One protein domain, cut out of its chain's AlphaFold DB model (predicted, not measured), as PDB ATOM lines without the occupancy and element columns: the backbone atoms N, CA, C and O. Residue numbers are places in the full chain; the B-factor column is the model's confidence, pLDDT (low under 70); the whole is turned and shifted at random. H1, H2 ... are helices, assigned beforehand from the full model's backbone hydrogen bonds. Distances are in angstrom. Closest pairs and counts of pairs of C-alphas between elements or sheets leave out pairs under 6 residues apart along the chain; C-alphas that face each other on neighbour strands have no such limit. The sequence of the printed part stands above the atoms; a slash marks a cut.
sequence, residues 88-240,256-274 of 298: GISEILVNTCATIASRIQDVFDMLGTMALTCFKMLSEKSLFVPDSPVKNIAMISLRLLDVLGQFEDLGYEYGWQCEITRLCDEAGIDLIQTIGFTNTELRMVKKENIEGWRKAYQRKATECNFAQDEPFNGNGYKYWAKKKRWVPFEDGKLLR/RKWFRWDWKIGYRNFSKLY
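AT A GLANCE: This is residues 88 to 240 and 256 to 274 of the 298 residues of an uncharacterized protein of Monilinia fructigena (UniProt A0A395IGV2). A long helix, H1, runs along one side of a body of shorter helices, and its residues 88 to 100 stick out free. H2 and H3 make an up-and-down bundle of three with H1; H5 crosses H3, with H4 at one end of H5 and H6 at the other, while H8 packs on H1. The printed part has 172 residues with eight named helices, H1 to H8 in order along the chain, and no named strand, and its class is all helix. It is compact, with a radius of gyration of the C-alphas of 17.4 A, and spans 57 by 47 by 29 A.

IN THESE COORDINATES: H1, residues 88 to 124, begins at C-alpha 88, (-49.741, -66.368, -30.540), and is 53.5 A long from first to last C-alpha. H2, residues 137 to 152, is 22.7 A long, and H3, residues 160 to 170, is 15.3 A. H4 is residues 175 to 181. H5, residues 191 to 206, is 22.8 A long and begins at C-alpha 191, (-9.582, -44.876, -25.697). H6 is residues 220 to 226 and H7 residues 234 to 237. H8, residues 263 to 273, is 15.1 A long and ends at C-alpha 273, (-44.595, -41.224, -37.958).

HOW THE PARTS SIT: H1, H2 and H3 form a bundle, up and down, each running against the one before it. H1 touches H3 with residues 112 to 120 alone, closest at the C-alphas of Gly 112 and Trp 160, 6.0 A apart. H1 and H2 are near each other, with 13 pairs of C-alphas within 10 A. H2 and H3 are a helical hairpin at a shallow tilt of 23 degrees; their closest C-alphas, of Leu 145 and Gln 161, are 6.0 A apart. H3 and H5 touch about perpendicular, at 84 degrees, with the C-alphas of Cys 162 and Trp 197 closest at 4.4 A. H4 and H5 are another helical hairpin, closest at the C-alphas of Ile 176 and Lys 191, 6.0 A. H5 touches H6 with residues 204 to 206 alone, at a steep tilt of 52 degrees; the C-alphas of Lys 204 and Gly 220 are closest, at 5.5 A. H7 touches no helix. H8 touches H1 at a shallow tilt of 24 degrees, opposite ways, closest at the C-alphas of Thr 113 and Trp 263, 5.8 A. Every O i to N i+4 pair is within hydrogen-bond range in H1, H3, H4, H5, H6 and H8, and 10 of 12 are in H2; H7 is too short for such a pair.

THE WHOLE: The two farthest C-alphas, of Gly 88 and Asp 131, are 58.5 A apart. Residues 241 to 255 are not printed, and C-alphas 240 and 256 are 12.2 A apart across this cut. The links from H1 to H2 and from H5 to H6 are long. Mean pLDDT of the printed part is 81.5; it is under 70 for 32 residues, among them 88 to 102 and 151 to 158.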
ATOM      1  N   GLY A  88     -48.989 -67.632 -30.565       40.16
ATOM      2  CA  GLY A  88     -49.741 -66.368 -30.540       40.16
ATOM      3  C   GLY A  88     -49.244 -65.322 -29.531       40.16
ATOM      4  O   GLY A  88     -48.998 -64.172 -29.898       40.16
ATOM      5  N   ILE A  89     -49.055 -65.688 -28.255       47.31
ATOM      6  CA  ILE A  89     -48.564 -64.738 -27.233       47.31
ATOM      7  C   ILE A  89     -47.095 -64.387 -27.491       47.31
ATOM      8  O   ILE A  89     -46.705 -63.225 -27.352       47.31
ATOM      9  N   SER A  90     -46.299 -65.370 -27.924       46.00
ATOM     10  CA  SER A  90     -44.912 -65.157 -28.342       46.00
ATOM     11  C   SER A  90     -44.836 -64.193 -29.526       46.00
ATOM     12  O   SER A  90     -44.096 -63.217 -29.467       46.00
ATOM     13  N   GLU A  91     -45.672 -64.364 -30.552       46.72
ATOM     14  CA  GLU A  91     -45.741 -63.461 -31.704       46.72
ATOM     15  C   GLU A  91     -46.183 -62.043 -31.305       46.72
ATOM     16  O   GLU A  91     -45.579 -61.064 -31.745       46.72
ATOM     17  N   ILE A  92     -47.181 -61.895 -30.427       50.88
ATOM     18  CA  ILE A  92     -47.604 -60.578 -29.921       50.88
ATOM     19  C   ILE A  92     -46.476 -59.904 -29.131       50.88
ATOM     20  O   ILE A  92     -46.235 -58.704 -29.311       50.88
ATOM     21  N   LEU A  93     -45.774 -60.643 -28.269       49.69
ATOM     22  CA  LEU A  93     -44.641 -60.127 -27.500       49.69
ATOM     23  C   LEU A  93     -43.475 -59.757 -28.413       49.69
ATOM     24  O   LEU A  93     -42.952 -58.653 -28.291       49.69
ATOM     25  N   VAL A  94     -43.117 -60.613 -29.371       54.38
ATOM     26  CA  VAL A  94     -42.073 -60.353 -30.371       54.38
ATOM     27  C   VAL A  94     -42.427 -59.123 -31.204       54.38
ATOM     28  O   VAL A  94     -41.601 -58.222 -31.322       54.38
ATOM     29  N   ASN A  95     -43.661 -59.005 -31.694       48.56
ATOM     30  CA  ASN A  95     -44.114 -57.849 -32.472       48.56
ATOM     31  C   ASN A  95     -44.149 -56.561 -31.637       48.56
ATOM     32  O   ASN A  95     -43.791 -55.484 -32.125       48.56
ATOM     33  N   THR A  96     -44.541 -56.650 -30.364       56.03
ATOM     34  CA  THR A  96     -44.535 -55.508 -29.440       56.03
ATOM     35  C   THR A  96     -43.105 -55.069 -29.128       56.03
ATOM     36  O   THR A  96     -42.799 -53.882 -29.227       56.03
ATOM     37  N   CYS A  97     -42.212 -56.013 -28.831       58.06
ATOM     38  CA  CYS A  97     -40.792 -55.763 -28.610       58.06
ATOM     39  C   CYS A  97     -40.122 -55.192 -29.863       58.06
ATOM     40  O   CYS A  97     -39.415 -54.196 -29.757       58.06
ATOM     41  N   ALA A  98     -40.402 -55.736 -31.050       58.72
ATOM     42  CA  ALA A  98     -39.901 -55.228 -32.325       58.72
ATOM     43  C   ALA A  98     -40.411 -53.808 -32.615       58.72
ATOM     44  O   ALA A  98     -39.651 -52.949 -33.064       58.72
ATOM     45  N   THR A  99     -41.677 -53.525 -32.295       62.34
ATOM     46  CA  THR A  99     -42.246 -52.176 -32.409       62.34
ATOM     47  C   THR A  99     -41.558 -51.213 -31.446       62.34
ATOM     48  O   THR A  99     -41.159 -50.127 -31.854       62.34
ATOM     49  N   ILE A 100     -41.381 -51.588 -30.176       65.06
ATOM     50  CA  ILE A 100     -40.693 -50.757 -29.177       65.06
ATOM     51  C   ILE A 100     -39.238 -50.513 -29.594       65.06
ATOM     52  O   ILE A 100     -38.799 -49.365 -29.595       65.06
ATOM     53  N   ALA A 101     -38.530 -51.557 -30.023       65.19
ATOM     54  CA  ALA A 101     -37.174 -51.488 -30.556       65.19
ATOM     55  C   ALA A 101     -37.074 -50.513 -31.738       65.19
ATOM     56  O   ALA A 101     -36.245 -49.607 -31.720       65.19
ATOM     57  N   SER A 102     -37.974 -50.629 -32.721       66.62
ATOM     58  CA  SER A 102     -38.022 -49.721 -33.873       66.62
ATOM     59  C   SER A 102     -38.266 -48.269 -33.457       66.62
ATOM     60  O   SER A 102     -37.672 -47.357 -34.027       66.62
ATOM     61  N   ARG A 103     -39.123 -48.032 -32.456       70.12
ATOM     62  CA  ARG A 103     -39.399 -46.676 -31.957       70.12
ATOM     63  C   ARG A 103     -38.212 -46.076 -31.221       70.12
ATOM     64  O   ARG A 103     -37.926 -44.895 -31.387       70.12
ATOM     65  N   ILE A 104     -37.534 -46.884 -30.410       73.75
ATOM     66  CA  ILE A 104     -36.298 -46.495 -29.731       73.75
ATOM     67  C   ILE A 104     -35.253 -46.110 -30.780       73.75
ATOM     68  O   ILE A 104     -34.705 -45.011 -30.713       73.75
ATOM     69  N   GLN A 105     -35.063 -46.945 -31.802       75.00
ATOM     70  CA  GLN A 105     -34.173 -46.670 -32.928       75.00
ATOM     71  C   GLN A 105     -34.472 -45.321 -33.603       75.00
ATOM     72  O   GLN A 105     -33.557 -44.517 -33.763       75.00
ATOM     73  N   ASP A 106     -35.731 -45.018 -33.924       75.69
ATOM     74  CA  ASP A 106     -36.087 -43.741 -34.559       75.69
ATOM     75  C   ASP A 106     -35.788 -42.521 -33.670       75.69
ATOM     76  O   ASP A 106     -35.372 -41.466 -34.162       75.69
ATOM     77  N   VAL A 107     -35.972 -42.649 -32.351       78.94
ATOM     78  CA  VAL A 107     -35.615 -41.599 -31.384       78.94
ATOM     79  C   VAL A 107     -34.102 -41.379 -31.360       78.94
ATOM     80  O   VAL A 107     -33.655 -40.229 -31.371       78.94
ATOM     81  N   PHE A 108     -33.305 -42.447 -31.379       78.69
ATOM     82  CA  PHE A 108     -31.843 -42.347 -31.395       78.69
ATOM     83  C   PHE A 108     -31.295 -41.824 -32.719       78.69
ATOM     84  O   PHE A 108     -30.391 -40.986 -32.713       78.69
ATOM     85  N   ASP A 109     -31.884 -42.219 -33.846       78.75
ATOM     86  CA  ASP A 109     -31.560 -41.651 -35.155       78.75
ATOM     87  C   ASP A 109     -31.809 -40.139 -35.174       78.75
ATOM     88  O   ASP A 109     -31.002 -39.366 -35.709       78.75
ATOM     89  N   MET A 110     -32.897 -39.685 -34.547       81.75
ATOM     90  CA  MET A 110     -33.175 -38.260 -34.387       81.75
ATOM     91  C   MET A 110     -32.195 -37.570 -33.442       81.75
ATOM     92  O   MET A 110     -31.676 -36.511 -33.802       81.75
ATOM     93  N   LEU A 111     -31.887 -38.168 -32.289       83.69
ATOM     94  CA  LEU A 111     -30.911 -37.634 -31.338       83.69
ATOM     95  C   LEU A 111     -29.537 -37.451 -31.999       83.69
ATOM     96  O   LEU A 111     -28.967 -36.360 -31.942       83.69
ATOM     97  N   GLY A 112     -29.044 -38.480 -32.693       84.38
ATOM     98  CA  GLY A 112     -27.790 -38.431 -33.443       84.38
ATOM     99  C   GLY A 112     -27.823 -37.372 -34.548       84.38
ATOM    100  O   GLY A 112     -26.922 -36.539 -34.641       84.38
ATOM    101  N   THR A 113     -28.901 -37.321 -35.342       86.38
ATOM    102  CA  THR A 113     -29.071 -36.299 -36.395       86.38
ATOM    103  C   THR A 113     -29.029 -34.877 -35.828       86.38
ATOM    104  O   THR A 113     -28.412 -33.983 -36.421       86.38
ATOM    105  N   MET A 114     -29.699 -34.650 -34.696       85.44
ATOM    106  CA  MET A 114     -29.734 -33.355 -34.023       85.44
ATOM    107  C   MET A 114     -28.361 -32.985 -33.473       85.44
ATOM    108  O   MET A 114     -27.906 -31.873 -33.721       85.44
ATOM    109  N   ALA A 115     -27.664 -33.914 -32.818       89.19
ATOM    110  CA  ALA A 115     -26.323 -33.669 -32.299       89.19
ATOM    111  C   ALA A 115     -25.330 -33.274 -33.404       89.19
ATOM    112  O   ALA A 115     -24.688 -32.227 -33.310       89.19
ATOM    113  N   LEU A 116     -25.274 -34.047 -34.494       91.12
ATOM    114  CA  LEU A 116     -24.411 -33.745 -35.641       91.12
ATOM    115  C   LEU A 116     -24.752 -32.392 -36.281       91.12
ATOM    116  O   LEU A 116     -23.876 -31.657 -36.737       91.12
ATOM    117  N   THR A 117     -26.039 -32.036 -36.315       90.31
ATOM    118  CA  THR A 117     -26.484 -30.719 -36.783       90.31
ATOM    119  C   THR A 117     -26.011 -29.612 -35.852       90.31
ATOM    120  O   THR A 117     -25.453 -28.629 -36.331       90.31
ATOM    121  N   CYS A 118     -26.201 -29.757 -34.539       90.12
ATOM    122  CA  CYS A 118     -25.759 -28.773 -33.556       90.12
ATOM    123  C   CYS A 118     -24.251 -28.530 -33.660       90.12
ATOM    124  O   CYS A 118     -23.832 -27.378 -33.711       90.12
ATOM    125  N   PHE A 119     -23.448 -29.587 -33.775       92.38
ATOM    126  CA  PHE A 119     -21.991 -29.468 -33.894       92.38
ATOM    127  C   PHE A 119     -21.592 -28.726 -35.166       92.38
ATOM    128  O   PHE A 119     -20.763 -27.821 -35.121       92.38
ATOM    129  N   LYS A 120     -22.258 -29.021 -36.288       89.38
ATOM    130  CA  LYS A 120     -22.044 -28.286 -37.534       89.38
ATOM    131  C   LYS A 120     -22.430 -26.807 -37.418       89.38
ATOM    132  O   LYS A 120     -21.654 -25.953 -37.823       89.38
ATOM    133  N   MET A 121     -23.578 -26.493 -36.816       88.69
ATOM    134  CA  MET A 121     -24.024 -25.107 -36.609       88.69
ATOM    135  C   MET A 121     -23.097 -24.334 -35.657       88.69
ATOM    136  O   MET A 121     -22.892 -23.134 -35.831       88.69
ATOM    137  N   LEU A 122     -22.539 -25.006 -34.647       90.69
ATOM    138  CA  LEU A 122     -21.519 -24.430 -33.772       90.69
ATOM    139  C   LEU A 122     -20.215 -24.189 -34.544       90.69
ATOM    140  O   LEU A 122     -19.636 -23.115 -34.421       90.69
ATOM    141  N   SER A 123     -19.785 -25.140 -35.376       91.31
ATOM    142  CA  SER A 123     -18.591 -25.013 -36.224       91.31
ATOM    143  C   SER A 123     -18.712 -23.848 -37.212       91.31
ATOM    144  O   SER A 123     -17.802 -23.026 -37.299       91.31
ATOM    145  N   GLU A 124     -19.870 -23.685 -37.860       91.31
ATOM    146  CA  GLU A 124     -20.167 -22.562 -38.768       91.31
ATOM    147  C   GLU A 124     -20.070 -21.187 -38.083       91.31
ATOM    148  O   GLU A 124     -19.797 -20.186 -38.741       91.31
ATOM    149  N   LYS A 125     -20.273 -21.132 -36.762       90.75
ATOM    150  CA  LYS A 125     -20.141 -19.917 -35.943       90.75
ATOM    151  C   LYS A 125     -18.790 -19.807 -35.230       90.75
ATOM    152  O   LYS A 125     -18.647 -18.952 -34.359       90.75
ATOM    153  N   SER A 126     -17.833 -20.682 -35.542       90.69
ATOM    154  CA  SER A 126     -16.537 -20.783 -34.853       90.69
ATOM    155  C   SER A 126     -16.659 -21.030 -33.341       90.69
ATOM    156  O   SER A 126     -15.776 -20.677 -32.567       90.69
ATOM    157  N   LEU A 127     -17.761 -21.655 -32.915       90.75
ATOM    158  CA  LEU A 127     -18.040 -22.026 -31.526       90.75
ATOM    159  C   LEU A 127     -17.736 -23.499 -31.238       90.75
ATOM    160  O   LEU A 127     -17.851 -23.918 -30.093       90.75
ATOM    161  N   PHE A 128     -17.382 -24.303 -32.242       93.50
ATOM    162  CA  PHE A 128     -16.993 -25.703 -32.060       93.50
ATOM    163  C   PHE A 128     -15.480 -25.847 -32.210       93.50
ATOM    164  O   PHE A 128     -14.994 -26.299 -33.240       93.50
ATOM    165  N   VAL A 129     -14.750 -25.368 -31.203       92.69
ATOM    166  CA  VAL A 129     -13.282 -25.375 -31.105       92.69
ATOM    167  C   VAL A 129     -12.878 -25.579 -29.635       92.69
ATOM    168  O   VAL A 129     -13.714 -25.326 -28.761       92.69
ATOM    169  N   PRO A 130     -11.639 -26.014 -29.327       87.56
ATOM    170  CA  PRO A 130     -11.202 -26.280 -27.952       87.56
ATOM    171  C   PRO A 130     -11.350 -25.073 -27.019       87.56
ATOM    172  O   PRO A 130     -11.869 -25.212 -25.914       87.56
ATOM    173  N   ASP A 131     -10.998 -23.881 -27.509       84.62
ATOM    174  CA  ASP A 131     -11.022 -22.625 -26.745       84.62
ATOM    175  C   ASP A 131     -12.346 -21.851 -26.898       84.62
ATOM    176  O   ASP A 131     -12.401 -20.623 -26.808       84.62
ATOM    177  N   SER A 132     -13.438 -22.561 -27.187       85.88
ATOM    178  CA  SER A 132     -14.745 -21.948 -27.413       85.88
ATOM    179  C   SER A 132     -15.320 -21.296 -26.146       85.88
ATOM    180  O   SER A 132     -15.174 -21.836 -25.046       85.88
ATOM    181  N   PRO A 133     -16.106 -20.206 -26.283       84.69
ATOM    182  CA  PRO A 133     -16.947 -19.695 -25.198       84.69
ATOM    183  C   PRO A 133     -17.930 -20.740 -24.649       84.69
ATOM    184  O   PRO A 133     -18.358 -20.656 -23.495       84.69
ATOM    185  N   VAL A 134     -18.307 -21.724 -25.471       81.81
ATOM    186  CA  VAL A 134     -19.112 -22.865 -25.041       81.81
ATOM    187  C   VAL A 134     -18.206 -23.803 -24.246       81.81
ATOM    188  O   VAL A 134     -17.489 -24.640 -24.791       81.81
ATOM    189  N   LYS A 135     -18.240 -23.643 -22.923       83.06
ATOM    190  CA  LYS A 135     -17.447 -24.460 -22.002       83.06
ATOM    191  C   LYS A 135     -17.801 -25.943 -22.139       83.06
ATOM    192  O   LYS A 135     -18.955 -26.302 -22.367       83.06
ATOM    193  N   ASN A 136     -16.810 -26.802 -21.907       85.31
ATOM    194  CA  ASN A 136     -16.970 -28.255 -21.782       85.31
ATOM    195  C   ASN A 136     -17.434 -28.993 -23.053       85.31
ATOM    196  O   ASN A 136     -17.944 -30.105 -22.933       85.31
ATOM    197  N   ILE A 137     -17.235 -28.448 -24.262       89.06
ATOM    198  CA  ILE A 137     -17.609 -29.137 -25.517       89.06
ATOM    199  C   ILE A 137     -17.048 -30.561 -25.586       89.06
ATOM    200  O   ILE A 137     -17.769 -31.487 -25.964       89.06
ATOM    201  N   ALA A 138     -15.785 -30.754 -25.200       90.56
ATOM    202  CA  ALA A 138     -15.165 -32.073 -25.212       90.56
ATOM    203  C   ALA A 138     -15.901 -33.052 -24.279       90.56
ATOM    204  O   ALA A 138     -16.232 -34.165 -24.678       90.56
ATOM    205  N   MET A 139     -16.260 -32.607 -23.069       88.06
ATOM    206  CA  MET A 139     -17.015 -33.416 -22.107       88.06
ATOM    207  C   MET A 139     -18.440 -33.710 -22.585       88.06
ATOM    208  O   MET A 139     -18.914 -34.835 -22.452       88.06
ATOM    209  N   ILE A 140     -19.120 -32.720 -23.171       89.12
ATOM    210  CA  ILE A 140     -20.456 -32.893 -23.763       89.12
ATOM    211  C   ILE A 140     -20.400 -33.944 -24.874       89.12
ATOM    212  O   ILE A 140     -21.258 -34.823 -24.935       89.12
ATOM    213  N   SER A 141     -19.364 -33.894 -25.714       91.69
ATOM    214  CA  SER A 141     -19.152 -34.859 -26.794       91.69
ATOM    215  C   SER A 141     -18.900 -36.266 -26.249       91.69
ATOM    216  O   SER A 141     -19.534 -37.210 -26.713       91.69
ATOM    217  N   LEU A 142     -18.063 -36.413 -25.213       90.81
ATOM    218  CA  LEU A 142     -17.840 -37.698 -24.541       90.81
ATOM    219  C   LEU A 142     -19.115 -38.254 -23.902       90.81
ATOM    220  O   LEU A 142     -19.394 -39.438 -24.044       90.81
ATOM    221  N   ARG A 143     -19.916 -37.420 -23.232       87.56
ATOM    222  CA  ARG A 143     -21.184 -37.859 -22.632       87.56
ATOM    223  C   ARG A 143     -22.201 -38.284 -23.669       87.56
ATOM    224  O   ARG A 143     -22.884 -39.283 -23.471       87.56
ATOM    225  N   LEU A 144     -22.278 -37.548 -24.773       88.75
ATOM    226  CA  LEU A 144     -23.111 -37.948 -25.887       88.75
ATOM    227  C   LEU A 144     -22.660 -39.316 -26.399       88.75
ATOM    228  O   LEU A 144     -23.494 -40.205 -26.457       88.75
ATOM    229  N   LEU A 145     -21.363 -39.502 -26.675       89.56
ATOM    230  CA  LEU A 145     -20.778 -40.783 -27.093       89.56
ATOM    231  C   LEU A 145     -21.015 -41.916 -26.086       89.56
ATOM    232  O   LEU A 145     -21.174 -43.054 -26.506       89.56
ATOM    233  N   ASP A 146     -21.065 -41.625 -24.788       86.94
ATOM    234  CA  ASP A 146     -21.291 -42.610 -23.723       86.94
ATOM    235  C   ASP A 146     -22.747 -43.069 -23.637       86.94
ATOM    236  O   ASP A 146     -23.011 -44.261 -23.496       86.94
ATOM    237  N   VAL A 147     -23.705 -42.146 -23.779       83.38
ATOM    238  CA  VAL A 147     -25.133 -42.489 -23.918       83.38
ATOM    239  C   VAL A 147     -25.336 -43.344 -25.154       83.38
ATOM    240  O   VAL A 147     -25.984 -44.378 -25.115       83.38
ATOM    241  N   LEU A 148     -24.747 -42.889 -26.245       79.75
ATOM    242  CA  LEU A 148     -24.800 -43.498 -27.551       79.75
ATOM    243  C   LEU A 148     -24.177 -44.912 -27.513       79.75
ATOM    244  O   LEU A 148     -24.858 -45.879 -27.832       79.75
ATOM    245  N   GLY A 149     -22.967 -45.087 -26.980       77.31
ATOM    246  CA  GLY A 149     -22.303 -46.391 -26.852       77.31
ATOM    247  C   GLY A 149     -23.106 -47.456 -26.095       77.31
ATOM    248  O   GLY A 149     -23.018 -48.626 -26.441       77.31
ATOM    249  N   GLN A 150     -23.958 -47.072 -25.136       75.38
ATOM    250  CA  GLN A 150     -24.820 -48.030 -24.419       75.38
ATOM    251  C   GLN A 150     -25.826 -48.732 -25.343       75.38
ATOM    252  O   GLN A 150     -26.282 -49.825 -25.026       75.38
ATOM    253  N   PHE A 151     -26.171 -48.128 -26.482       69.19
ATOM    254  CA  PHE A 151     -27.083 -48.726 -27.457       69.19
ATOM    255  C   PHE A 151     -26.382 -49.659 -28.445       69.19
ATOM    256  O   PHE A 151     -27.037 -50.555 -28.975       69.19
ATOM    257  N   GLU A 152     -25.072 -49.504 -28.661       67.25
ATOM    258  CA  GLU A 152     -24.302 -50.482 -29.441       67.25
ATOM    259  C   GLU A 152     -24.239 -51.835 -28.734       67.25
ATOM    260  O   GLU A 152     -24.436 -52.861 -29.379       67.25
ATOM    261  N   ASP A 153     -24.077 -51.840 -27.408       63.69
ATOM    262  CA  ASP A 153     -24.120 -53.067 -26.598       63.69
ATOM    263  C   ASP A 153     -25.467 -53.797 -26.691       63.69
ATOM    264  O   ASP A 153     -25.543 -55.007 -26.485       63.69
ATOM    265  N   LEU A 154     -26.535 -53.079 -27.046       58.75
ATOM    266  CA  LEU A 154     -27.861 -53.647 -27.295       58.75
ATOM    267  C   LEU A 154     -28.016 -54.196 -28.728       58.75
ATOM    268  O   LEU A 154     -29.126 -54.539 -29.131       58.75
ATOM    269  N   GLY A 155     -26.924 -54.280 -29.497       58.50
ATOM    270  CA  GLY A 155     -26.885 -54.842 -30.850       58.50
ATOM    271  C   GLY A 155     -27.230 -53.850 -31.959       58.50
ATOM    272  O   GLY A 155     -27.367 -54.244 -33.118       58.50
ATOM    273  N   TYR A 156     -27.369 -52.562 -31.639       61.94
ATOM    274  CA  TYR A 156     -27.704 -51.553 -32.630       61.94
ATOM    275  C   TYR A 156     -26.463 -50.769 -33.060       61.94
ATOM    276  O   TYR A 156     -26.034 -49.820 -32.405       61.94
ATOM    277  N   GLU A 157     -25.897 -51.126 -34.209       62.06
ATOM    278  CA  GLU A 157     -24.901 -50.280 -34.860       62.06
ATOM    279  C   GLU A 157     -25.604 -49.120 -35.547       62.06
ATOM    280  O   GLU A 157     -26.374 -49.325 -36.479       62.06
ATOM    281  N   TYR A 158     -25.314 -47.893 -35.144       67.38
ATOM    282  CA  TYR A 158     -25.883 -46.725 -35.808       67.38
ATOM    283  C   TYR A 158     -24.825 -45.847 -36.457       67.38
ATOM    284  O   TYR A 158     -25.167 -45.049 -37.311       67.38
ATOM    285  N   GLY A 159     -23.544 -45.961 -36.100       78.81
ATOM    286  CA  GLY A 159     -22.462 -45.230 -36.764       78.81
ATOM    287  C   GLY A 159     -22.420 -43.719 -36.496       78.81
ATOM    288  O   GLY A 159     -21.623 -43.028 -37.130       78.81
ATOM    289  N   TRP A 160     -23.214 -43.171 -35.571       84.94
ATOM    290  CA  TRP A 160     -23.123 -41.749 -35.208       84.94
ATOM    291  C   TRP A 160     -21.837 -41.410 -34.449       84.94
ATOM    292  O   TRP A 160     -21.330 -40.299 -34.583       84.94
ATOM    293  N   GLN A 161     -21.264 -42.353 -33.701       88.56
ATOM    294  CA  GLN A 161     -20.045 -42.131 -32.924       88.56
ATOM    295  C   GLN A 161     -18.870 -41.798 -33.821       88.56
ATOM    296  O   GLN A 161     -18.070 -40.932 -33.480       88.56
ATOM    297  N   CYS A 162     -18.773 -42.462 -34.977       90.00
ATOM    298  CA  CYS A 162     -17.710 -42.173 -35.928       90.00
ATOM    299  C   CYS A 162     -17.835 -40.754 -36.484       90.00
ATOM    300  O   CYS A 162     -16.824 -40.067 -36.585       90.00
ATOM    301  N   GLU A 163     -19.056 -40.260 -36.716       92.62
ATOM    302  CA  GLU A 163     -19.272 -38.879 -37.155       92.62
ATOM    303  C   GLU A 163     -19.033 -37.853 -36.054       92.62
ATOM    304  O   GLU A 163     -18.422 -36.820 -36.311       92.62
ATOM    305  N   ILE A 164     -19.471 -38.131 -34.826       93.44
ATOM    306  CA  ILE A 164     -19.193 -37.268 -33.674       93.44
ATOM    307  C   ILE A 164     -17.680 -37.171 -33.454       93.44
ATOM    308  O   ILE A 164     -17.152 -36.069 -33.315       93.44
ATOM    309  N   THR A 165     -16.985 -38.309 -33.484       95.06
ATOM    310  CA  THR A 165     -15.526 -38.379 -33.339       95.06
ATOM    311  C   THR A 165     -14.835 -37.614 -34.465       95.06
ATOM    312  O   THR A 165     -13.987 -36.773 -34.185       95.06
ATOM    313  N   ARG A 166     -15.259 -37.812 -35.722       95.75
ATOM    314  CA  ARG A 166     -14.729 -37.083 -36.884       95.75
ATOM    315  C   ARG A 166     -14.882 -35.573 -36.729       95.75
ATOM    316  O   ARG A 166     -13.923 -34.848 -36.961       95.75
ATOM    317  N   LEU A 167     -16.067 -35.097 -36.336       95.31
ATOM    318  CA  LEU A 167     -16.312 -33.666 -36.139       95.31
ATOM    319  C   LEU A 167     -15.435 -33.090 -35.023       95.31
ATOM    320  O   LEU A 167     -14.932 -31.980 -35.170       95.31
ATOM    321  N   CYS A 168     -15.236 -33.829 -33.927       96.19
ATOM    322  CA  CYS A 168     -14.338 -33.409 -32.851       96.19
ATOM    323  C   CYS A 168     -12.883 -33.331 -33.331       96.19
ATOM    324  O   CYS A 168     -12.226 -32.319 -33.094       96.19
ATOM    325  N   ASP A 169     -12.406 -34.345 -34.057       96.31
ATOM    326  CA  ASP A 169     -11.043 -34.381 -34.595       96.31
ATOM    327  C   ASP A 169     -10.802 -33.247 -35.611       96.31
ATOM    328  O   ASP A 169      -9.784 -32.562 -35.544       96.31
ATOM    329  N   GLU A 170     -11.759 -32.981 -36.509       95.06
ATOM    330  CA  GLU A 170     -11.702 -31.860 -37.466       95.06
ATOM    331  C   GLU A 170     -11.693 -30.488 -36.781       95.06
ATOM    332  O   GLU A 170     -11.108 -29.538 -37.298       95.06
ATOM    333  N   ALA A 171     -12.325 -30.385 -35.614       95.31
ATOM    334  CA  ALA A 171     -12.333 -29.187 -34.786       95.31
ATOM    335  C   ALA A 171     -11.094 -29.052 -33.886       95.31
ATOM    336  O   ALA A 171     -10.959 -28.042 -33.199       95.31
ATOM    337  N   GLY A 172     -10.204 -30.050 -33.859       95.31
ATOM    338  CA  GLY A 172      -9.038 -30.079 -32.974       95.31
ATOM    339  C   GLY A 172      -9.367 -30.385 -31.507       95.31
ATOM    340  O   GLY A 172      -8.568 -30.078 -30.628       95.31
ATOM    341  N   ILE A 173     -10.537 -30.960 -31.219       95.12
ATOM    342  CA  ILE A 173     -10.965 -31.332 -29.866       95.12
ATOM    343  C   ILE A 173     -10.405 -32.716 -29.518       95.12
ATOM    344  O   ILE A 173     -10.864 -33.731 -30.043       95.12
ATOM    345  N   ASP A 174      -9.448 -32.772 -28.590       94.06
ATOM    346  CA  ASP A 174      -8.841 -34.037 -28.166       94.06
ATOM    347  C   ASP A 174      -9.704 -34.778 -27.128       94.06
ATOM    348  O   ASP A 174      -9.642 -34.556 -25.911       94.06
ATOM    349  N   LEU A 175     -10.521 -35.706 -27.629       93.75
ATOM    350  CA  LEU A 175     -11.368 -36.565 -26.803       93.75
ATOM    351  C   LEU A 175     -10.562 -37.542 -25.931       93.75
ATOM    352  O   LEU A 175     -10.981 -37.819 -24.810       93.75
ATOM    353  N   ILE A 176      -9.409 -38.044 -26.393       93.19
ATOM    354  CA  ILE A 176      -8.588 -38.997 -25.621       93.19
ATOM    355  C   ILE A 176      -7.956 -38.285 -24.431       93.19
ATOM    356  O   ILE A 176      -8.008 -38.786 -23.307       93.19
ATOM    357  N   GLN A 177      -7.396 -37.102 -24.665       91.75
ATOM    358  CA  GLN A 177      -6.862 -36.272 -23.595       91.75
ATOM    359  C   GLN A 177      -7.956 -35.918 -22.578       91.75
ATOM    360  O   GLN A 177      -7.729 -35.990 -21.371       91.75
ATOM    361  N   THR A 178      -9.167 -35.614 -23.051       90.38
ATOM    362  CA  THR A 178     -10.310 -35.303 -22.179       90.38
ATOM    363  C   THR A 178     -10.721 -36.494 -21.303       90.38
ATOM    364  O   THR A 178     -11.056 -36.293 -20.135       90.38
ATOM    365  N   ILE A 179     -10.645 -37.732 -21.812       88.62
ATOM    366  CA  ILE A 179     -10.840 -38.950 -21.001       88.62
ATOM    367  C   ILE A 179      -9.784 -39.031 -19.888       88.62
ATOM    368  O   ILE A 179     -10.109 -39.376 -18.759       88.62
ATOM    369  N   GLY A 180      -8.529 -38.676 -20.173       82.94
ATOM    370  CA  GLY A 180      -7.448 -38.715 -19.181       82.94
ATOM    371  C   GLY A 180      -7.612 -37.729 -18.017       82.94
ATOM    372  O   GLY A 180      -7.112 -37.991 -16.927       82.94
ATOM    373  N   PHE A 181      -8.313 -36.612 -18.228       82.62
ATOM    374  CA  PHE A 181      -8.508 -35.572 -17.209       82.62
ATOM    375  C   PHE A 181      -9.857 -35.629 -16.494       82.62
ATOM    376  O   PHE A 181     -10.088 -34.866 -15.554       82.62
ATOM    377  N   THR A 182     -10.772 -36.490 -16.936       77.12
ATOM    378  CA  THR A 182     -12.099 -36.550 -16.335       77.12
ATOM    379  C   THR A 182     -12.124 -37.484 -15.135       77.12
ATOM    380  O   THR A 182     -11.796 -38.658 -15.237       77.12
ATOM    381  N   ASN A 183     -12.604 -36.978 -13.997       68.06
ATOM    382  CA  ASN A 183     -12.949 -37.805 -12.830       68.06
ATOM    383  C   ASN A 183     -14.322 -38.478 -12.983       68.06
ATOM    384  O   ASN A 183     -14.872 -39.041 -12.040       68.06
ATOM    385  N   THR A 184     -14.925 -38.330 -14.156       69.94
ATOM    386  CA  THR A 184     -16.278 -38.758 -14.430       69.94
ATOM    387  C   THR A 184     -16.255 -40.184 -14.946       69.94
ATOM    388  O   THR A 184     -15.636 -40.446 -15.974       69.94
ATOM    389  N   GLU A 185     -16.977 -41.089 -14.290       71.06
ATOM    390  CA  GLU A 185     -17.137 -42.447 -14.804       71.06
ATOM    391  C   GLU A 185     -17.883 -42.412 -16.151       71.06
ATOM    392  O   GLU A 185     -19.051 -42.007 -16.246       71.06
ATOM    393  N   LEU A 186     -17.158 -42.784 -17.209       79.88
ATOM    394  CA  LEU A 186     -17.679 -43.098 -18.537       79.88
ATOM    395  C   LEU A 186     -17.789 -44.617 -18.614       79.88
ATOM    396  O   LEU A 186     -16.803 -45.325 -18.406       79.88
ATOM    397  N   ARG A 187     -18.996 -45.121 -18.864       73.06
ATOM    398  CA  ARG A 187     -19.267 -46.562 -18.805       73.06
ATOM    399  C   ARG A 187     -18.788 -47.275 -20.068       73.06
ATOM    400  O   ARG A 187     -18.266 -48.384 -19.991       73.06
ATOM    401  N   MET A 188     -18.957 -46.616 -21.211       76.00
ATOM    402  CA  MET A 188     -18.779 -47.185 -22.545       76.00
ATOM    403  C   MET A 188     -17.576 -46.613 -23.277       76.00
ATOM    404  O   MET A 188     -16.929 -47.316 -24.048       76.00
ATOM    405  N   VAL A 189     -17.279 -45.331 -23.070       84.94
ATOM    406  CA  VAL A 189     -16.250 -44.644 -23.858       84.94
ATOM    407  C   VAL A 189     -14.879 -44.842 -23.234       84.94
ATOM    408  O   VAL A 189     -14.528 -44.195 -22.248       84.94
ATOM    409  N   LYS A 190     -14.073 -45.693 -23.867       88.44
ATOM    410  CA  LYS A 190     -12.638 -45.819 -23.609       88.44
ATOM    411  C   LYS A 190     -11.835 -45.354 -24.819       88.44
ATOM    412  O   LYS A 190     -12.375 -45.077 -25.895       88.44
ATOM    413  N   LYS A 191     -10.518 -45.271 -24.641       90.81
ATOM    414  CA  LYS A 191      -9.582 -44.876 -25.697       90.81
ATOM    415  C   LYS A 191      -9.731 -45.761 -26.939       90.81
ATOM    416  O   LYS A 191      -9.755 -45.255 -28.058       90.81
ATOM    417  N   GLU A 192      -9.898 -47.060 -26.735       89.69
ATOM    418  CA  GLU A 192     -10.014 -48.059 -27.795       89.69
ATOM    419  C   GLU A 192     -11.278 -47.839 -28.640       89.69
ATOM    420  O   GLU A 192     -11.241 -48.001 -29.860       89.69
ATOM    421  N   ASN A 193     -12.382 -47.402 -28.018       89.69
ATOM    422  CA  ASN A 193     -13.620 -47.066 -28.727       89.69
ATOM    423  C   ASN A 193     -13.408 -45.871 -29.663       89.69
ATOM    424  O   ASN A 193     -13.736 -45.951 -30.847       89.69
ATOM    425  N   ILE A 194     -12.789 -44.794 -29.160       92.38
ATOM    426  CA  ILE A 194     -12.471 -43.594 -29.951       92.38
ATOM    427  C   ILE A 194     -11.582 -43.955 -31.147       92.38
ATOM    428  O   ILE A 194     -11.843 -43.537 -32.275       92.38
ATOM    429  N   GLU A 195     -10.550 -44.773 -30.933       93.69
ATOM    430  CA  GLU A 195      -9.672 -45.245 -32.007       93.69
ATOM    431  C   GLU A 195     -10.406 -46.126 -33.030       93.69
ATOM    432  O   GLU A 195     -10.168 -46.012 -34.236       93.69
ATOM    433  N   GLY A 196     -11.327 -46.980 -32.576       91.06
ATOM    434  CA  GLY A 196     -12.197 -47.775 -33.443       91.06
ATOM    435  C   GLY A 196     -13.077 -46.900 -34.337       91.06
ATOM    436  O   GLY A 196     -13.127 -47.098 -35.556       91.06
ATOM    437  N   TRP A 197     -13.705 -45.878 -33.757       91.50
ATOM    438  CA  TRP A 197     -14.527 -44.910 -34.482       91.50
ATOM    439  C   TRP A 197     -13.709 -44.048 -35.449       91.50
ATOM    440  O   TRP A 197     -14.177 -43.777 -36.559       91.50
ATOM    441  N   ARG A 198     -12.462 -43.704 -35.096       95.06
ATOM    442  CA  ARG A 198     -11.509 -43.040 -36.003       95.06
ATOM    443  C   ARG A 198     -11.227 -43.860 -37.246       95.06
ATOM    444  O   ARG A 198     -11.413 -43.383 -38.365       95.06
ATOM    445  N   LYS A 199     -10.865 -45.128 -37.057       92.81
ATOM    446  CA  LYS A 199     -10.658 -46.063 -38.171       92.81
ATOM    447  C   LYS A 199     -11.920 -46.187 -39.026       92.81
ATOM    448  O   LYS A 199     -11.829 -46.213 -40.249       92.81
ATOM    449  N   ALA A 200     -13.101 -46.230 -38.408       89.38
ATOM    450  CA  ALA A 200     -14.363 -46.327 -39.136       89.38
ATOM    451  C   ALA A 200     -14.615 -45.118 -40.054       89.38
ATOM    452  O   ALA A 200     -14.907 -45.314 -41.237       89.38
ATOM    453  N   TYR A 201     -14.459 -43.883 -39.562       92.31
ATOM    454  CA  TYR A 201     -14.670 -42.709 -40.414       92.31
ATOM    455  C   TYR A 201     -13.545 -42.532 -41.446       92.31
ATOM    456  O   TYR A 201     -13.803 -42.003 -42.527       92.31
ATOM    457  N   GLN A 202     -12.320 -42.985 -41.158       93.69
ATOM    458  CA  GLN A 202     -11.215 -42.984 -42.124       93.69
ATOM    459  C   GLN A 202     -11.517 -43.911 -43.302       93.69
ATOM    460  O   GLN A 202     -11.445 -43.468 -44.445       93.69
ATOM    461  N   ARG A 203     -11.999 -45.136 -43.047       90.69
ATOM    462  CA  ARG A 203     -12.460 -46.041 -44.116       90.69
ATOM    463  C   ARG A 203     -13.571 -45.420 -44.962       90.69
ATOM    464  O   ARG A 203     -13.573 -45.549 -46.182       90.69
ATOM    465  N   LYS A 204     -14.489 -44.667 -44.349       90.06
ATOM    466  CA  LYS A 204     -15.503 -43.895 -45.093       90.06
ATOM    467  C   LYS A 204     -14.894 -42.821 -46.010       90.06
ATOM    468  O   LYS A 204     -15.504 -42.455 -47.015       90.06
ATOM    469  N   ALA A 205     -13.715 -42.304 -45.682       92.12
ATOM    470  CA  ALA A 205     -13.021 -41.288 -46.466       92.12
ATOM    471  C   ALA A 205     -12.120 -41.858 -47.576       92.12
ATOM    472  O   ALA A 205     -11.786 -41.096 -48.485       92.12
ATOM    473  N   THR A 206     -11.731 -43.137 -47.519       91.19
ATOM    474  CA  THR A 206     -10.712 -43.708 -48.426       91.19
ATOM    475  C   THR A 206     -11.076 -45.048 -49.071       91.19
ATOM    476  O   THR A 206     -10.536 -45.371 -50.121       91.19
ATOM    477  N   GLU A 207     -11.975 -45.837 -48.485       89.12
ATOM    478  CA  GLU A 207     -12.188 -47.252 -48.842       89.12
ATOM    479  C   GLU A 207     -13.628 -47.544 -49.313       89.12
ATOM    480  O   GLU A 207     -14.112 -48.674 -49.235       89.12
ATOM    481  N   CYS A 208     -14.361 -46.540 -49.809       86.25
ATOM    482  CA  CYS A 208     -15.733 -46.746 -50.279       86.25
ATOM    483  C   CYS A 208     -15.781 -47.266 -51.722       86.25
ATOM    484  O   CYS A 208     -15.583 -46.511 -52.672       86.25
ATOM    485  N   ASN A 209     -16.164 -48.535 -51.891       87.31
ATOM    486  CA  ASN A 209     -16.307 -49.192 -53.201       87.31
ATOM    487  C   ASN A 209     -17.239 -48.452 -54.178       87.31
ATOM    488  O   ASN A 209     -16.968 -48.403 -55.370       87.31
ATOM    489  N   PHE A 210     -18.321 -47.840 -53.688       85.00
ATOM    490  CA  PHE A 210     -19.260 -47.084 -54.531       85.00
ATOM    491  C   PHE A 210     -18.722 -45.715 -54.988       85.00
ATOM    492  O   PHE A 210     -19.386 -45.027 -55.758       85.00
ATOM    493  N   ALA A 211     -17.563 -45.295 -54.477       88.06
ATOM    494  CA  ALA A 211     -16.957 -43.993 -54.723       88.06
ATOM    495  C   ALA A 211     -15.563 -44.112 -55.363       88.06
ATOM    496  O   ALA A 211     -14.788 -43.169 -55.267       88.06
ATOM    497  N   GLN A 212     -15.220 -45.258 -55.965       89.88
ATOM    498  CA  GLN A 212     -13.881 -45.511 -56.522       89.88
ATOM    499  C   GLN A 212     -13.554 -44.639 -57.740       89.88
ATOM    500  O   GLN A 212     -12.400 -44.273 -57.927       89.88
ATOM    501  N   ASP A 213     -14.563 -44.262 -58.525       90.62
ATOM    502  CA  ASP A 213     -14.361 -43.452 -59.724       90.62
ATOM    503  C   ASP A 213     -13.964 -42.000 -59.392       90.62
ATOM    504  O   ASP A 213     -14.427 -41.399 -58.411       90.62
ATOM    505  N   GLU A 214     -13.146 -41.397 -60.259       87.31
ATOM    506  CA  GLU A 214     -12.887 -39.953 -60.256       87.31
ATOM    507  C   GLU A 214     -14.220 -39.181 -60.376       87.31
ATOM    508  O   GLU A 214     -15.091 -39.562 -61.166       87.31
ATOM    509  N   PRO A 215     -14.430 -38.083 -59.623       92.31
ATOM    510  CA  PRO A 215     -13.459 -37.338 -58.810       92.31
ATOM    511  C   PRO A 215     -13.403 -37.745 -57.322       92.31
ATOM    512  O   PRO A 215     -13.005 -36.942 -56.468       92.31
ATOM    513  N   PHE A 216     -13.911 -38.927 -56.961       92.75
ATOM    514  CA  PHE A 216     -14.144 -39.300 -55.564       92.75
ATOM    515  C   PHE A 216     -13.040 -40.176 -54.974       92.75
ATOM    516  O   PHE A 216     -12.718 -39.980 -53.801       92.75
ATOM    517  N   ASN A 217     -12.430 -41.065 -55.764       92.88
ATOM    518  CA  ASN A 217     -11.241 -41.854 -55.402       92.88
ATOM    519  C   ASN A 217     -11.364 -42.557 -54.037       92.88
ATOM    520  O   ASN A 217     -10.539 -42.376 -53.143       92.88
ATOM    521  N   GLY A 218     -12.460 -43.285 -53.841       89.50
ATOM    522  CA  GLY A 218     -12.788 -44.009 -52.610       89.50
ATOM    523  C   GLY A 218     -13.402 -43.149 -51.499       89.50
ATOM    524  O   GLY A 218     -13.801 -43.683 -50.462       89.50
ATOM    525  N   ASN A 219     -13.537 -41.833 -51.689       93.81
ATOM    526  CA  ASN A 219     -14.068 -40.930 -50.671       93.81
ATOM    527  C   ASN A 219     -15.599 -40.868 -50.682       93.81
ATOM    528  O   ASN A 219     -16.223 -40.101 -51.428       93.81
ATOM    529  N   GLY A 220     -16.215 -41.637 -49.782       91.31
ATOM    530  CA  GLY A 220     -17.665 -41.687 -49.646       91.31
ATOM    531  C   GLY A 220     -18.280 -40.359 -49.197       91.31
ATOM    532  O   GLY A 220     -19.368 -40.014 -49.661       91.31
ATOM    533  N   TYR A 221     -17.595 -39.557 -48.371       92.44
ATOM    534  CA  TYR A 221     -18.106 -38.234 -47.979       92.44
ATOM    535  C   TYR A 221     -18.228 -37.302 -49.185       92.44
ATOM    536  O   TYR A 221     -19.271 -36.674 -49.374       92.44
ATOM    537  N   LYS A 222     -17.198 -37.241 -50.040       93.94
ATOM    538  CA  LYS A 222     -17.229 -36.435 -51.269       93.94
ATOM    539  C   LYS A 222     -18.332 -36.913 -52.213       93.94
ATOM    540  O   LYS A 222     -19.063 -36.077 -52.750       93.94
ATOM    541  N   TYR A 223     -18.485 -38.229 -52.370       92.19
ATOM    542  CA  TYR A 223     -19.536 -38.829 -53.192       92.19
ATOM    543  C   TYR A 223     -20.936 -38.392 -52.730       92.19
ATOM    544  O   TYR A 223     -21.700 -37.786 -53.490       92.19
ATOM    545  N   TRP A 224     -21.261 -38.607 -51.452       90.44
ATOM    546  CA  TRP A 224     -22.582 -38.282 -50.902       90.44
ATOM    547  C   TRP A 224     -22.845 -36.777 -50.781       90.44
ATOM    548  O   TRP A 224     -23.992 -36.336 -50.921       90.44
ATOM    549  N   ALA A 225     -21.799 -35.968 -50.594       90.88
ATOM    550  CA  ALA A 225     -21.906 -34.513 -50.616       90.88
ATOM    551  C   ALA A 225     -22.327 -33.981 -51.998       90.88
ATOM    552  O   ALA A 225     -23.092 -33.018 -52.076       90.88
ATOM    553  N   LYS A 226     -21.875 -34.610 -53.093       91.12
ATOM    554  CA  LYS A 226     -22.238 -34.208 -54.464       91.12
ATOM    555  C   LYS A 226     -23.601 -34.724 -54.921       91.12
ATOM    556  O   LYS A 226     -24.145 -34.201 -55.900       91.12
ATOM    557  N   LYS A 227     -24.189 -35.704 -54.229       88.06
ATOM    558  CA  LYS A 227     -25.474 -36.284 -54.629       88.06
ATOM    559  C   LYS A 227     -26.618 -35.263 -54.535       88.06
ATOM    560  O   LYS A 227     -26.922 -34.712 -53.469       88.06
ATOM    561  N   LYS A 228     -27.276 -35.021 -55.674       87.56
ATOM    562  CA  LYS A 228     -28.480 -34.181 -55.777       87.56
ATOM    563  C   LYS A 228     -29.703 -34.958 -55.290       87.56
ATOM    564  O   LYS A 228     -29.802 -36.152 -55.537       87.56
ATOM    565  N   ARG A 229     -30.648 -34.259 -54.645       85.19
ATOM    566  CA  ARG A 229     -31.895 -34.841 -54.097       85.19
ATOM    567  C   ARG A 229     -31.657 -36.033 -53.160       85.19
ATOM    568  O   ARG A 229     -32.473 -36.944 -53.103       85.19
ATOM    569  N   TRP A 230     -30.542 -36.002 -52.434       87.19
ATOM    570  CA  TRP A 230     -30.221 -37.011 -51.438       87.19
ATOM    571  C   TRP A 230     -31.328 -37.122 -50.388       87.19
ATOM    572  O   TRP A 230     -31.847 -36.103 -49.917       87.19
ATOM    573  N   VAL A 231     -31.633 -38.353 -49.990       80.50
ATOM    574  CA  VAL A 231     -32.506 -38.639 -48.850       80.50
ATOM    575  C   VAL A 231     -31.817 -39.588 -47.863       80.50
ATOM    576  O   VAL A 231     -31.057 -40.458 -48.288       80.50
ATOM    577  N   PRO A 232     -32.103 -39.462 -46.552       74.75
ATOM    578  CA  PRO A 232     -31.457 -40.219 -45.478       74.75
ATOM    579  C   PRO A 232     -31.241 -41.714 -45.722       74.75
ATOM    580  O   PRO A 232     -30.162 -42.223 -45.433       74.75
ATOM    581  N   PHE A 233     -32.241 -42.409 -46.275       71.44
ATOM    582  CA  PHE A 233     -32.180 -43.862 -46.455       71.44
ATOM    583  C   PHE A 233     -31.148 -44.302 -47.502       71.44
ATOM    584  O   PHE A 233     -30.705 -45.446 -47.477       71.44
ATOM    585  N   GLU A 234     -30.803 -43.446 -48.471       75.69
ATOM    586  CA  GLU A 234     -29.934 -43.849 -49.583       75.69
ATOM    587  C   GLU A 234     -28.531 -44.197 -49.102       75.69
ATOM    588  O   GLU A 234     -27.880 -45.069 -49.672       75.69
ATOM    589  N   ASP A 235     -28.108 -43.539 -48.030       71.25
ATOM    590  CA  ASP A 235     -26.792 -43.685 -47.436       71.25
ATOM    591  C   ASP A 235     -26.512 -45.114 -46.936       71.25
ATOM    592  O   ASP A 235     -25.405 -45.630 -47.060       71.25
ATOM    593  N   GLY A 236     -27.549 -45.793 -46.431       64.69
ATOM    594  CA  GLY A 236     -27.464 -47.187 -45.985       64.69
ATOM    595  C   GLY A 236     -27.583 -48.221 -47.113       64.69
ATOM    596  O   GLY A 236     -27.246 -49.381 -46.908       64.69
ATOM    597  N   LYS A 237     -28.047 -47.839 -48.315       62.97
ATOM    598  CA  LYS A 237     -28.371 -48.793 -49.399       62.97
ATOM    599  C   LYS A 237     -27.175 -49.272 -50.221       62.97
ATOM    600  O   LYS A 237     -27.253 -50.343 -50.818       62.97
ATOM    601  N   LEU A 238     -26.101 -48.484 -50.312       54.41
ATOM    602  CA  LEU A 238     -24.968 -48.782 -51.205       54.41
ATOM    603  C   LEU A 238     -23.890 -49.675 -50.579       54.41
ATOM    604  O   LEU A 238     -22.990 -50.124 -51.286       54.41
ATOM    605  N   LEU A 239     -23.989 -49.988 -49.289       50.16
ATOM    606  CA  LEU A 239     -23.130 -50.975 -48.643       50.16
ATOM    607  C   LEU A 239     -23.827 -52.334 -48.640       50.16
ATOM    608  O   LEU A 239     -24.312 -52.800 -47.612       50.16
ATOM    609  N   ARG A 240     -23.890 -52.976 -49.812       40.38
ATOM    610  CA  ARG A 240     -24.144 -54.419 -49.856       40.38
ATOM    611  C   ARG A 240     -22.980 -55.098 -49.140       40.38
ATOM    612  O   ARG A 240     -21.868 -55.098 -49.666       40.38
ATOM    613  N   ARG A 256     -27.925 -47.113 -41.411       74.31
ATOM    614  CA  ARG A 256     -27.450 -45.812 -41.884       74.31
ATOM    615  C   ARG A 256     -25.995 -45.596 -41.470       74.31
ATOM    616  O   ARG A 256     -25.608 -45.900 -40.350       74.31
ATOM    617  N   LYS A 257     -25.180 -45.064 -42.383       79.25
ATOM    618  CA  LYS A 257     -23.745 -44.842 -42.139       79.25
ATOM    619  C   LYS A 257     -23.365 -43.390 -41.911       79.25
ATOM    620  O   LYS A 257     -22.221 -43.128 -41.563       79.25
ATOM    621  N   TRP A 258     -24.297 -42.461 -42.084       85.00
ATOM    622  CA  TRP A 258     -24.143 -41.035 -41.805       85.00
ATOM    623  C   TRP A 258     -23.004 -40.370 -42.580       85.00
ATOM    624  O   TRP A 258     -22.254 -39.568 -42.041       85.00
ATOM    625  N   PHE A 259     -22.850 -40.667 -43.869       88.19
ATOM    626  CA  PHE A 259     -21.995 -39.847 -44.740       88.19
ATOM    627  C   PHE A 259     -22.572 -38.439 -44.936       88.19
ATOM    628  O   PHE A 259     -21.846 -37.495 -45.245       88.19
ATOM    629  N   ARG A 260     -23.893 -38.299 -44.758       87.19
ATOM    630  CA  ARG A 260     -24.623 -37.031 -44.800       87.19
ATOM    631  C   ARG A 260     -25.822 -37.052 -43.847       87.19
ATOM    632  O   ARG A 260     -26.466 -38.083 -43.628       87.19
ATOM    633  N   TRP A 261     -26.161 -35.886 -43.305       88.12
ATOM    634  CA  TRP A 261     -27.348 -35.682 -42.477       88.12
ATOM    635  C   TRP A 261     -28.033 -34.350 -42.790       88.12
ATOM    636  O   TRP A 261     -27.404 -33.392 -43.237       88.12
ATOM    637  N   ASP A 262     -29.345 -34.317 -42.569       85.50
ATOM    638  CA  ASP A 262     -30.179 -33.118 -42.634       85.50
ATOM    639  C   ASP A 262     -31.316 -33.285 -41.621       85.50
ATOM    640  O   ASP A 262     -32.196 -34.137 -41.792       85.50
ATOM    641  N   TRP A 263     -31.282 -32.490 -40.551       83.81
ATOM    642  CA  TRP A 263     -32.280 -32.573 -39.489       83.81
ATOM    643  C   TRP A 263     -33.679 -32.188 -39.956       83.81
ATOM    644  O   TRP A 263     -34.641 -32.718 -39.418       83.81
ATOM    645  N   LYS A 264     -33.832 -31.315 -40.960       84.12
ATOM    646  CA  LYS A 264     -35.157 -30.913 -41.451       84.12
ATOM    647  C   LYS A 264     -35.820 -32.073 -42.176       84.12
ATOM    648  O   LYS A 264     -37.019 -32.291 -42.017       84.12
ATOM    649  N   ILE A 265     -35.046 -32.816 -42.970       82.94
ATOM    650  CA  ILE A 265     -35.540 -34.019 -43.651       82.94
ATOM    651  C   ILE A 265     -35.825 -35.122 -42.625       82.94
ATOM    652  O   ILE A 265     -36.900 -35.718 -42.674       82.94
ATOM    653  N   GLY A 266     -34.905 -35.354 -41.681       77.88
ATOM    654  CA  GLY A 266     -35.079 -36.339 -40.607       77.88
ATOM    655  C   GLY A 266     -36.314 -36.051 -39.752       77.88
ATOM    656  O   GLY A 266     -37.217 -36.881 -39.673       77.88
ATOM    657  N   TYR A 267     -36.413 -34.831 -39.220       78.69
ATOM    658  CA  TYR A 267     -37.527 -34.394 -38.381       78.69
ATOM    659  C   TYR A 267     -38.862 -34.472 -39.107       78.69
ATOM    660  O   TYR A 267     -39.826 -34.949 -38.529       78.69
ATOM    661  N   ARG A 268     -38.935 -34.071 -40.383       79.81
ATOM    662  CA  ARG A 268     -40.179 -34.168 -41.164       79.81
ATOM    663  C   ARG A 268     -40.688 -35.607 -41.265       79.81
ATOM    664  O   ARG A 268     -41.898 -35.817 -41.273       79.81
ATOM    665  N   ASN A 269     -39.792 -36.581 -41.407       74.94
ATOM    666  CA  ASN A 269     -40.179 -37.988 -41.463       74.94
ATOM    667  C   ASN A 269     -40.573 -38.493 -40.074       74.94
ATOM    668  O   ASN A 269     -41.643 -39.080 -39.928       74.94
ATOM    669  N   PHE A 270     -39.770 -38.176 -39.058       75.75
ATOM    670  CA  PHE A 270     -40.058 -38.521 -37.669       75.75
ATOM    671  C   PHE A 270     -41.412 -37.956 -37.212       75.75
ATOM    672  O   PHE A 270     -42.278 -38.695 -36.765       75.75
ATOM    673  N   SER A 271     -41.672 -36.665 -37.417       77.38
ATOM    674  CA  SER A 271     -42.910 -36.009 -36.983       77.38
ATOM    675  C   SER A 271     -44.167 -36.577 -37.649       77.38
ATOM    676  O   SER A 271     -45.243 -36.514 -37.066       77.38
ATOM    677  N   LYS A 272     -44.051 -37.110 -38.875       76.44
ATOM    678  CA  LYS A 272     -45.159 -37.785 -39.572       76.44
ATOM    679  C   LYS A 272     -45.478 -39.150 -38.966       76.44
ATOM    680  O   LYS A 272     -46.643 -39.514 -38.912       76.44
ATOM    681  N   LEU A 273     -44.452 -39.892 -38.553       67.88
ATOM    682  CA  LEU A 273     -44.595 -41.224 -37.958       67.88
ATOM    683  C   LEU A 273     -45.010 -41.151 -36.481       67.88
ATOM    684  O   LEU A 273     -45.748 -42.005 -35.999       67.88
ATOM    685  N   TYR A 274     -44.571 -40.102 -35.788       69.19
ATOM    686  CA  TYR A 274     -44.725 -39.917 -34.344       69.19
ATOM    687  C   TYR A 274     -45.654 -38.754 -33.980       69.19
ATOM    688  O   TYR A 274     -45.501 -38.120 -32.933       69.19
TER     689      TYR A 274